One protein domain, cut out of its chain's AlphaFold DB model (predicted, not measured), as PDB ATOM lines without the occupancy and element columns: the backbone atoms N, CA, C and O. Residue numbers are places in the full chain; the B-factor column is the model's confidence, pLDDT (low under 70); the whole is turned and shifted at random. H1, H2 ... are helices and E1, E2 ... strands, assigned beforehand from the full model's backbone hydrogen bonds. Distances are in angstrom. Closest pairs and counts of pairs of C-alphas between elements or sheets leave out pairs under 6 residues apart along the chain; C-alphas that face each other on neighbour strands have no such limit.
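Overview. This is residues 254 to 336 of the 346 residues of an uncharacterized protein of Streptomyces sp. ADI98-12 (UniProt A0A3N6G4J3). With little regular structure, this is a strongly twisted four-stranded sheet in a meander, each strand the antiparallel neighbour of the one before, with one short helix, H1, grazing it and a long unnamed stretch, residues 297 to 326. The 83 printed residues hold E1, E2, E3, E4, H1 in chain order, the strands also in sheet order; the class is mixed, with 29 residues in named elements. The whole is compact, radius of gyration of the C-alphas 11.9 A, spanning 32 by 27 by 26 A.

Along the chain. E2, residues 269 to 275, measures 20.0 A. E1, residues 263 to 265, begins at C-alpha 263 (425.468, 471.492, 410.637). E3 is residues 284 to 288, E4 292 to 296. H1, residues 327 to 335, ends at C-alpha 335 (420.431, 491.240, 393.828).

Arrangement. Three hairpins have pairs within hydrogen-bond range: E2 and E3, N 274 and O 285, 2.8 A; E1 and E2, N 265 and O 269, 2.7 A; E3 and E4, N 286 and O 294, 2.8 A. H1, with every O i to N i+4 pair within range, only grazes the sheet with residues 330 to 334.

Size, cuts and confidence. The printed part has no cut. The link E4 to H1 is long, 30 residues. No printed residue is under pLDDT 70.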
ATOM      1  N   LEU A 254     417.359 491.868 403.396       96.50
ATOM      2  CA  LEU A 254     417.265 490.619 402.631       96.50
ATOM      3  C   LEU A 254     416.965 489.402 403.512       96.50
ATOM      4  O   LEU A 254     416.530 488.372 402.990       96.50
ATOM      5  N   ALA A 255     417.195 489.502 404.820       96.38
ATOM      6  CA  ALA A 255     416.944 488.451 405.796       96.38
ATOM      7  C   ALA A 255     416.393 489.027 407.108       96.38
ATOM      8  O   ALA A 255     416.534 490.213 407.390       96.38
ATOM      9  N   GLU A 256     415.793 488.157 407.917       94.31
ATOM     10  CA  GLU A 256     415.384 488.475 409.288       94.31
ATOM     11  C   GLU A 256     416.470 488.022 410.280       94.31
ATOM     12  O   GLU A 256     417.115 486.990 410.039       94.31
ATOM     13  N   PRO A 257     416.644 488.718 411.420       93.44
ATOM     14  CA  PRO A 257     417.537 488.273 412.484       93.44
ATOM     15  C   PRO A 257     417.196 486.847 412.933       93.44
ATOM     16  O   PRO A 257     416.067 486.553 413.331       93.44
ATOM     17  N   SER A 258     418.169 485.939 412.864       88.81
ATOM     18  CA  SER A 258     418.006 484.556 413.313       88.81
ATOM     19  C   SER A 258     419.345 483.927 413.678       88.81
ATOM     20  O   SER A 258     420.387 484.297 413.140       88.81
ATOM     21  N   GLU A 259     419.320 482.958 414.592       89.12
ATOM     22  CA  GLU A 259     420.487 482.115 414.845       89.12
ATOM     23  C   GLU A 259     420.791 481.265 413.609       89.12
ATOM     24  O   GLU A 259     419.884 480.674 413.014       89.12
ATOM     25  N   ILE A 260     422.072 481.176 413.243       91.81
ATOM     26  CA  ILE A 260     422.527 480.428 412.070       91.81
ATOM     27  C   ILE A 260     423.150 479.101 412.524       91.81
ATOM     28  O   ILE A 260     424.345 479.042 412.817       91.81
ATOM     29  N   PRO A 261     422.368 478.006 412.600       90.44
ATOM     30  CA  PRO A 261     422.895 476.725 413.039       90.44
ATOM     31  C   PRO A 261     423.838 476.143 411.984       90.44
ATOM     32  O   PRO A 261     423.418 475.822 410.867       90.44
ATOM     33  N   VAL A 262     425.093 475.927 412.373       93.69
ATOM     34  CA  VAL A 262     426.064 475.163 411.582       93.69
ATOM     35  C   VAL A 262     425.797 473.672 411.769       93.69
ATOM     36  O   VAL A 262     425.603 473.183 412.883       93.69
ATOM     37  N   ARG A 263     425.752 472.928 410.663       91.12
ATOM     38  CA  ARG A 263     425.468 471.492 410.637       91.12
ATOM     39  C   ARG A 263     426.562 470.741 409.908       91.12
ATOM     40  O   ARG A 263     426.997 471.170 408.844       91.12
ATOM     41  N   THR A 264     426.908 469.570 410.427       88.69
ATOM     42  CA  THR A 264     427.771 468.621 409.724       88.69
ATOM     43  C   THR A 264     426.959 467.797 408.723       88.69
ATOM     44  O   THR A 264     425.903 467.257 409.063       88.69
ATOM     45  N   VAL A 265     427.456 467.681 407.496       86.56
ATOM     46  CA  VAL A 265     426.908 466.886 406.391       86.56
ATOM     47  C   VAL A 265     427.978 465.944 405.857       86.56
ATOM     48  O   VAL A 265     429.165 466.204 406.017       86.56
ATOM     49  N   ASP A 266     427.564 464.816 405.276       79.81
ATOM     50  CA  ASP A 266     428.464 463.778 404.737       79.81
ATOM     51  C   ASP A 266     429.535 463.244 405.720       79.81
ATOM     52  O   ASP A 266     430.422 462.492 405.336       79.81
ATOM     53  N   GLY A 267     429.384 463.533 407.017       75.75
ATOM     54  CA  GLY A 267     430.241 463.052 408.100       75.75
ATOM     55  C   GLY A 267     431.325 464.035 408.549       75.75
ATOM     56  O   GLY A 267     431.781 463.910 409.682       75.75
ATOM     57  N   ASP A 268     431.696 465.015 407.726       83.56
ATOM     58  CA  ASP A 268     432.840 465.898 407.986       83.56
ATOM     59  C   ASP A 268     432.729 467.322 407.409       83.56
ATOM     60  O   ASP A 268     433.548 468.168 407.771       83.56
ATOM     61  N   HIS A 269     431.724 467.631 406.591       90.06
ATOM     62  CA  HIS A 269     431.577 468.939 405.947       90.06
ATOM     63  C   HIS A 269     430.605 469.844 406.684       90.06
ATOM     64  O   HIS A 269     429.580 469.387 407.184       90.06
ATOM     65  N   LEU A 270     430.907 471.133 406.759       94.25
ATOM     66  CA  LEU A 270     430.069 472.107 407.443       94.25
ATOM     67  C   LEU A 270     429.139 472.815 406.468       94.25
ATOM     68  O   LEU A 270     429.531 473.234 405.383       94.25
ATOM     69  N   THR A 271     427.889 472.978 406.888       95.25
ATOM     70  CA  THR A 271     426.885 473.736 406.148       95.25
ATOM     71  C   THR A 271     426.090 474.633 407.074       95.25
ATOM     72  O   THR A 271     425.811 474.277 408.219       95.25
ATOM     73  N   ALA A 272     425.677 475.780 406.561       96.31
ATOM     74  CA  ALA A 272     424.790 476.704 407.246       96.31
ATOM     75  C   ALA A 272     423.763 477.246 406.254       96.31
ATOM     76  O   ALA A 272     424.032 477.334 405.058       96.31
ATOM     77  N   ALA A 273     422.573 477.594 406.737       96.12
ATOM     78  CA  ALA A 273     421.537 478.182 405.901       96.12
ATOM     79  C   ALA A 273     420.982 479.448 406.545       96.12
ATOM     80  O   ALA A 273     420.608 479.427 407.715       96.12
ATOM     81  N   ILE A 274     420.885 480.510 405.748       96.19
ATOM     82  CA  ILE A 274     420.286 481.790 406.115       96.19
ATOM     83  C   ILE A 274     418.981 481.930 405.321       96.19
ATOM     84  O   ILE A 274     419.025 482.118 404.100       96.19
ATOM     85  N   PRO A 275     417.807 481.784 405.960       95.56
ATOM     86  CA  PRO A 275     416.528 482.031 405.305       95.56
ATOM     87  C   PRO A 275     416.423 483.494 404.863       95.56
ATOM     88  O   PRO A 275     416.623 484.400 405.664       95.56
ATOM     89  N   LEU A 276     416.068 483.724 403.602       95.50
ATOM     90  CA  LEU A 276     415.864 485.076 403.076       95.50
ATOM     91  C   LEU A 276     414.442 485.558 403.374       95.50
ATOM     92  O   LEU A 276     413.539 484.741 403.565       95.50
ATOM     93  N   SER A 277     414.191 486.861 403.417       94.75
ATOM     94  CA  SER A 277     412.846 487.404 403.649       94.75
ATOM     95  C   SER A 277     411.877 487.042 402.506       94.75
ATOM     96  O   SER A 277     412.301 486.719 401.392       94.75
ATOM     97  N   PRO A 278     410.552 487.005 402.747       90.88
ATOM     98  CA  PRO A 278     409.576 486.781 401.679       90.88
ATOM     99  C   PRO A 278     409.726 487.807 400.545       90.88
ATOM    100  O   PRO A 278     409.995 488.976 400.797       90.88
ATOM    101  N   GLY A 279     409.536 487.376 399.295       86.75
ATOM    102  CA  GLY A 279     409.678 488.237 398.111       86.75
ATOM    103  C   GLY A 279     411.092 488.296 397.524       86.75
ATOM    104  O   GLY A 279     411.263 488.823 396.429       86.75
ATOM    105  N   GLN A 280     412.085 487.704 398.196       91.12
ATOM    106  CA  GLN A 280     413.426 487.532 397.641       91.12
ATOM    107  C   GLN A 280     413.443 486.473 396.518       91.12
ATOM    108  O   GLN A 280     412.639 485.535 396.544       91.12
ATOM    109  N   PRO A 281     414.366 486.577 395.538       85.81
ATOM    110  CA  PRO A 281     414.426 485.667 394.387       85.81
ATOM    111  C   PRO A 281     414.778 484.217 394.758       85.81
ATOM    112  O   PRO A 281     414.578 483.304 393.959       85.81
ATOM    113  N   ALA A 282     415.293 483.991 395.968       93.31
ATOM    114  CA  ALA A 282     415.591 482.677 396.518       93.31
ATOM    115  C   ALA A 282     414.976 482.523 397.915       93.31
ATOM    116  O   ALA A 282     414.723 483.500 398.617       93.31
ATOM    117  N   ALA A 283     414.761 481.279 398.346       93.62
ATOM    118  CA  ALA A 283     414.173 480.999 399.653       93.62
ATOM    119  C   ALA A 283     415.188 481.116 400.802       93.62
ATOM    120  O   ALA A 283     414.810 481.435 401.931       93.62
ATOM    121  N   ALA A 284     416.457 480.813 400.527       95.75
ATOM    122  CA  ALA A 284     417.562 480.888 401.475       95.75
ATOM    123  C   ALA A 284     418.904 480.983 400.738       95.75
ATOM    124  O   ALA A 284     419.012 480.565 399.579       95.75
ATOM    125  N   LEU A 285     419.928 481.454 401.446       96.31
ATOM    126  CA  LEU A 285     421.326 481.220 401.106       96.31
ATOM    127  C   LEU A 285     421.860 480.039 401.910       96.31
ATOM    128  O   LEU A 285     421.532 479.879 403.084       96.31
ATOM    129  N   VAL A 286     422.671 479.203 401.274       96.50
ATOM    130  CA  VAL A 286     423.327 478.056 401.899       96.50
ATOM    131  C   VAL A 286     424.820 478.191 401.694       96.50
ATOM    132  O   VAL A 286     425.272 478.277 400.555       96.50
ATOM    133  N   TRP A 287     425.555 478.185 402.793       96.75
ATOM    134  CA  TRP A 287     427.000 478.048 402.806       96.75
ATOM    135  C   TRP A 287     427.363 476.576 402.994       96.75
ATOM    136  O   TRP A 287     426.765 475.896 403.833       96.75
ATOM    137  N   ASP A 288     428.317 476.092 402.208       94.31
ATOM    138  CA  ASP A 288     428.939 474.772 402.330       94.31
ATOM    139  C   ASP A 288     430.458 474.966 402.288       94.31
ATOM    140  O   ASP A 288     430.968 475.616 401.372       94.31
ATOM    141  N   ASP A 289     431.183 474.415 403.262       93.31
ATOM    142  CA  ASP A 289     432.636 474.593 403.381       93.31
ATOM    143  C   ASP A 289     433.435 474.018 402.200       93.31
ATOM    144  O   ASP A 289     434.605 474.356 402.031       93.31
ATOM    145  N   ARG A 290     432.804 473.204 401.341       91.88
ATOM    146  CA  ARG A 290     433.391 472.699 400.091       91.88
ATOM    147  C   ARG A 290     433.131 473.584 398.884       91.88
ATOM    148  O   ARG A 290     433.899 473.538 397.929       91.88
ATOM    149  N   TYR A 291     431.985 474.258 398.860       92.12
ATOM    150  CA  TYR A 291     431.408 474.803 397.625       92.12
ATOM    151  C   TYR A 291     431.113 476.305 397.693       92.12
ATOM    152  O   TYR A 291     430.761 476.901 396.671       92.12
ATOM    153  N   GLY A 292     431.248 476.911 398.872       94.56
ATOM    154  CA  GLY A 292     430.916 478.306 399.125       94.56
ATOM    155  C   GLY A 292     429.413 478.541 399.226       94.56
ATOM    156  O   GLY A 292     428.645 477.675 399.656       94.56
ATOM    157  N   TRP A 293     428.989 479.746 398.852       96.75
ATOM    158  CA  TRP A 293     427.598 480.169 398.958       96.75
ATOM    159  C   TRP A 293     426.789 479.818 397.719       96.75
ATOM    160  O   TRP A 293     427.225 480.012 396.587       96.75
ATOM    161  N   ARG A 294     425.551 479.376 397.939       95.81
ATOM    162  CA  ARG A 294     424.558 479.176 396.884       95.81
ATOM    163  C   ARG A 294     423.156 479.569 397.319       95.81
ATOM    164  O   ARG A 294     422.822 479.527 398.501       95.81
ATOM    165  N   THR A 295     422.295 479.853 396.354       96.00
ATOM    166  CA  THR A 295     420.855 479.959 396.591       96.00
ATOM    167  C   THR A 295     420.220 478.583 396.821       96.00
ATOM    168  O   THR A 295     420.708 477.541 396.366       96.00
ATOM    169  N   ALA A 296     419.099 478.573 397.539       94.31
ATOM    170  CA  ALA A 296     418.221 477.422 397.691       94.31
ATOM    171  C   ALA A 296     416.770 477.799 397.365       94.31
ATOM    172  O   ALA A 296     416.294 478.883 397.704       94.31
ATOM    173  N   ASN A 297     416.051 476.867 396.744       87.69
ATOM    174  CA  ASN A 297     414.661 477.045 396.315       87.69
ATOM    175  C   ASN A 297     413.627 476.593 397.368       87.69
ATOM    176  O   ASN A 297     412.443 476.898 397.245       87.69
ATOM    177  N   ASN A 298     414.050 475.888 398.423       87.94
ATOM    178  CA  ASN A 298     413.159 475.347 399.445       87.94
ATOM    179  C   ASN A 298     413.414 475.988 400.814       87.94
ATOM    180  O   ASN A 298     414.452 475.762 401.430       87.94
ATOM    181  N   ARG A 299     412.421 476.718 401.334       85.69
ATOM    182  CA  ARG A 299     412.507 477.373 402.650       85.69
ATOM    183  C   ARG A 299     412.526 476.388 403.823       85.69
ATOM    184  O   ARG A 299     413.144 476.663 404.841       85.69
ATOM    185  N   ARG A 300     411.838 475.245 403.702       85.19
ATOM    186  CA  ARG A 300     411.734 474.244 404.783       85.19
ATOM    187  C   ARG A 300     412.990 473.386 404.896       85.19
ATOM    188  O   ARG A 300     413.368 472.990 405.995       85.19
ATOM    189  N   HIS A 301     413.628 473.092 403.763       86.94
ATOM    190  CA  HIS A 301     414.801 472.220 403.690       86.94
ATOM    191  C   HIS A 301     415.887 472.809 402.773       86.94
ATOM    192  O   HIS A 301     416.217 472.195 401.758       86.94
ATOM    193  N   PRO A 302     416.456 473.982 403.112       88.12
ATOM    194  CA  PRO A 302     417.349 474.719 402.213       88.12
ATOM    195  C   PRO A 302     418.656 473.975 401.902       88.12
ATOM    196  O   PRO A 302     419.146 474.016 400.773       88.12
ATOM    197  N   ILE A 303     419.191 473.228 402.874       89.44
ATOM    198  CA  ILE A 303     420.423 472.439 402.707       89.44
ATOM    199  C   ILE A 303     420.195 471.248 401.756       89.44
ATOM    200  O   ILE A 303     421.084 470.910 400.980       89.44
ATOM    201  N   GLY A 304     418.985 470.676 401.731       83.12
ATOM    202  CA  GLY A 304     418.643 469.531 400.885       83.12
ATOM    203  C   GLY A 304     419.154 468.189 401.423       83.12
ATOM    204  O   GLY A 304     419.414 468.035 402.617       83.12
ATOM    205  N   LYS A 305     419.236 467.188 400.535       79.12
ATOM    206  CA  LYS A 305     419.821 465.874 400.844       79.12
ATOM    207  C   LYS A 305     421.341 465.951 400.737       79.12
ATOM    208  O   LYS A 305     421.855 466.637 399.863       79.12
ATOM    209  N   HIS A 306     422.031 465.202 401.587       74.56
ATOM    210  CA  HIS A 306     423.485 465.086 401.538       74.56
ATOM    211  C   HIS A 306     423.909 464.338 400.267       74.56
ATOM    212  O   HIS A 306     423.420 463.235 399.999       74.56
ATOM    213  N   THR A 307     424.749 464.976 399.454       71.19
ATOM    214  CA  THR A 307     425.253 464.438 398.189       71.19
ATOM    215  C   THR A 307     426.727 464.775 398.051       71.19
ATOM    216  O   THR A 307     427.129 465.907 398.295       71.19
ATOM    217  N   SER A 308     427.513 463.827 397.542       78.62
ATOM    218  CA  SER A 308     428.939 464.019 397.248       78.62
ATOM    219  C   SER A 308     429.214 464.939 396.048       78.62
ATOM    220  O   SER A 308     430.365 465.140 395.674       78.62
ATOM    221  N   THR A 309     428.166 465.428 395.383       84.88
ATOM    222  CA  THR A 309     428.247 466.337 394.239       84.88
ATOM    223  C   THR A 309     427.671 467.702 394.609       84.88
ATOM    224  O   THR A 309     426.666 467.736 395.329       84.88
ATOM    225  N   PRO A 310     428.225 468.806 394.071       86.25
ATOM    226  CA  PRO A 310     427.660 470.136 394.263       86.25
ATOM    227  C   PRO A 310     426.185 470.164 393.830       86.25
ATOM    228  O   PRO A 310     425.873 469.685 392.734       86.25
ATOM    229  N   PRO A 311     425.269 470.713 394.645       87.81
ATOM    230  CA  PRO A 311     423.877 470.886 394.248       87.81
ATOM    231  C   PRO A 311     423.750 471.719 392.965       87.81
ATOM    232  O   PRO A 311     424.423 472.739 392.807       87.81
ATOM    233  N   GLN A 312     422.881 471.284 392.056       87.12
ATOM    234  CA  GLN A 312     422.598 471.932 390.772       87.12
ATOM    235  C   GLN A 312     421.100 471.844 390.464       87.12
ATOM    236  O   GLN A 312     420.406 470.973 390.994       87.12
ATOM    237  N   GLY A 313     420.614 472.726 389.592       85.94
ATOM    238  CA  GLY A 313     419.231 472.738 389.111       85.94
ATOM    239  C   GLY A 313     418.549 474.091 389.282       85.94
ATOM    240  O   GLY A 313     419.158 475.063 389.733       85.94
ATOM    241  N   ASP A 314     417.269 474.141 388.922       85.00
ATOM    242  CA  ASP A 314     416.492 475.379 388.904       85.00
ATOM    243  C   ASP A 314     416.435 476.047 390.288       85.00
ATOM    244  O   ASP A 314     416.048 475.447 391.300       85.00
ATOM    245  N   GLY A 315     416.825 477.323 390.322       86.12
ATOM    246  CA  GLY A 315     416.886 478.132 391.540       86.12
ATOM    247  C   GLY A 315     418.148 477.931 392.386       86.12
ATOM    248  O   GLY A 315     418.229 478.507 393.474       86.12
ATOM    249  N   ILE A 316     419.129 477.150 391.916       92.31
ATOM    250  CA  ILE A 316     420.453 477.025 392.541       92.31
ATOM    251  C   ILE A 316     421.480 477.808 391.725       92.31
ATOM    252  O   ILE A 316     421.745 477.498 390.567       92.31
ATOM    253  N   ARG A 317     422.086 478.798 392.372       94.50
ATOM    254  CA  ARG A 317     423.108 479.683 391.822       94.50
ATOM    255  C   ARG A 317     424.187 479.904 392.867       94.50
ATOM    256  O   ARG A 317     423.855 480.249 393.999       94.50
ATOM    257  N   TYR A 318     425.443 479.704 392.495       95.50
ATOM    258  CA  TYR A 318     426.597 479.949 393.356       95.50
ATOM    259  C   TYR A 318     426.979 481.424 393.316       95.50
ATOM    260  O   TYR A 318     426.937 482.044 392.250       95.50
ATOM    261  N   LEU A 319     427.302 481.972 394.483       95.12
ATOM    262  CA  LEU A 319     427.536 483.395 394.707       95.12
ATOM    263  C   LEU A 319     428.954 483.622 395.226       95.12
ATOM    264  O   LEU A 319     429.465 482.821 396.013       95.12
ATOM    265  N   GLY A 320     429.540 484.747 394.830       92.38
ATOM    266  CA  GLY A 320     430.897 485.119 395.187       92.38
ATOM    267  C   GLY A 320     431.976 484.311 394.467       92.38
ATOM    268  O   GLY A 320     431.724 483.345 393.744       92.38
ATOM    269  N   THR A 321     433.212 484.747 394.671       88.06
ATOM    270  CA  THR A 321     434.411 484.214 394.007       88.06
ATOM    271  C   THR A 321     435.232 483.253 394.870       88.06
ATOM    272  O   THR A 321     436.188 482.661 394.374       88.06
ATOM    273  N   SER A 322     434.869 483.063 396.143       93.06
ATOM    274  CA  SER A 322     435.565 482.170 397.079       93.06
ATOM    275  C   SER A 322     434.585 481.417 397.989       93.06
ATOM    276  O   SER A 322     433.370 481.565 397.869       93.06
ATOM    277  N   ILE A 323     435.102 480.600 398.912       93.50
ATOM    278  CA  ILE A 323     434.294 479.925 399.945       93.50
ATOM    279  C   ILE A 323     433.819 480.918 401.024       93.50
ATOM    280  O   ILE A 323     432.749 480.731 401.608       93.50
ATOM    281  N   HIS A 324     434.585 481.991 401.256       95.19
ATOM    282  CA  HIS A 324     434.291 483.049 402.227       95.19
ATOM    283  C   HIS A 324     434.335 484.445 401.572       95.19
ATOM    284  O   HIS A 324     435.168 485.271 401.949       95.19
ATOM    285  N   PRO A 325     433.482 484.727 400.569       95.19
ATOM    286  CA  PRO A 325     433.421 486.040 399.938       95.19
ATOM    287  C   PRO A 325     432.987 487.098 400.955       95.19
ATOM    288  O   PRO A 325     432.306 486.790 401.941       95.19
ATOM    289  N   GLU A 326     433.352 488.353 400.707       96.56
ATOM    290  CA  GLU A 326     432.888 489.455 401.549       96.56
ATOM    291  C   GLU A 326     431.356 489.586 401.453       96.56
ATOM    292  O   GLU A 326     430.797 489.445 400.362       96.56
ATOM    293  N   PRO A 327     430.642 489.907 402.549       96.50
ATOM    294  CA  PRO A 327     429.177 489.956 402.525       96.50
ATOM    295  C   PRO A 327     428.593 490.894 401.454       96.50
ATOM    296  O   PRO A 327     427.563 490.590 400.857       96.50
ATOM    297  N   ALA A 328     429.274 492.003 401.148       95.12
ATOM    298  CA  ALA A 328     428.863 492.939 400.099       95.12
ATOM    299  C   ALA A 328     428.875 492.315 398.689       95.12
ATOM    300  O   ALA A 328     428.029 492.647 397.854       95.12
ATOM    301  N   GLU A 329     429.803 491.393 398.424       94.69
ATOM    302  CA  GLU A 329     429.861 490.632 397.172       94.69
ATOM    303  C   GLU A 329     428.635 489.718 397.056       94.69
ATOM    304  O   GLU A 329     427.947 489.739 396.037       94.69
ATOM    305  N   LEU A 330     428.292 489.002 398.137       94.69
ATOM    306  CA  LEU A 330     427.111 488.135 398.187       94.69
ATOM    307  C   LEU A 330     425.809 488.905 397.964       94.69
ATOM    308  O   LEU A 330     424.949 488.443 397.219       94.69
ATOM    309  N   ILE A 331     425.668 490.075 398.588       95.81
ATOM    310  CA  ILE A 331     424.496 490.947 398.429       95.81
ATOM    311  C   ILE A 331     424.366 491.404 396.972       95.81
ATOM    312  O   ILE A 331     423.279 491.328 396.395       95.81
ATOM    313  N   THR A 332     425.476 491.825 396.362       94.31
ATOM    314  CA  THR A 332     425.509 492.271 394.961       94.31
ATOM    315  C   THR A 332     425.125 491.137 394.008       94.31
ATOM    316  O   THR A 332     424.274 491.319 393.136       94.31
ATOM    317  N   ASP A 333     425.710 489.952 394.189       93.81
ATOM    318  CA  ASP A 333     425.422 488.782 393.357       93.81
ATOM    319  C   ASP A 333     423.993 488.258 393.562       93.81
ATOM    320  O   ASP A 333     423.358 487.779 392.621       93.81
ATOM    321  N   LEU A 334     423.454 488.358 394.781       93.38
ATOM    322  CA  LEU A 334     422.075 487.976 395.070       93.38
ATOM    323  C   LEU A 334     421.076 488.909 394.368       93.38
ATOM    324  O   LEU A 334     420.114 488.408 393.783       93.38
ATOM    325  N   ALA A 335     421.319 490.224 394.394       91.00
ATOM    326  CA  ALA A 335     420.431 491.240 393.828       91.00
ATOM    327  C   ALA A 335     420.383 491.234 392.288       91.00
ATOM    328  O   ALA A 335     419.339 491.526 391.704       91.00
ATOM    329  N   ASP A 336     421.482 490.881 391.621       90.88
ATOM    330  CA  ASP A 336     421.564 490.842 390.160       90.88
ATOM    331  C   ASP A 336     421.494 489.399 389.647       90.88
ATOM    332  O   ASP A 336     422.439 488.625 389.789       90.88
TER     333      ASP A 336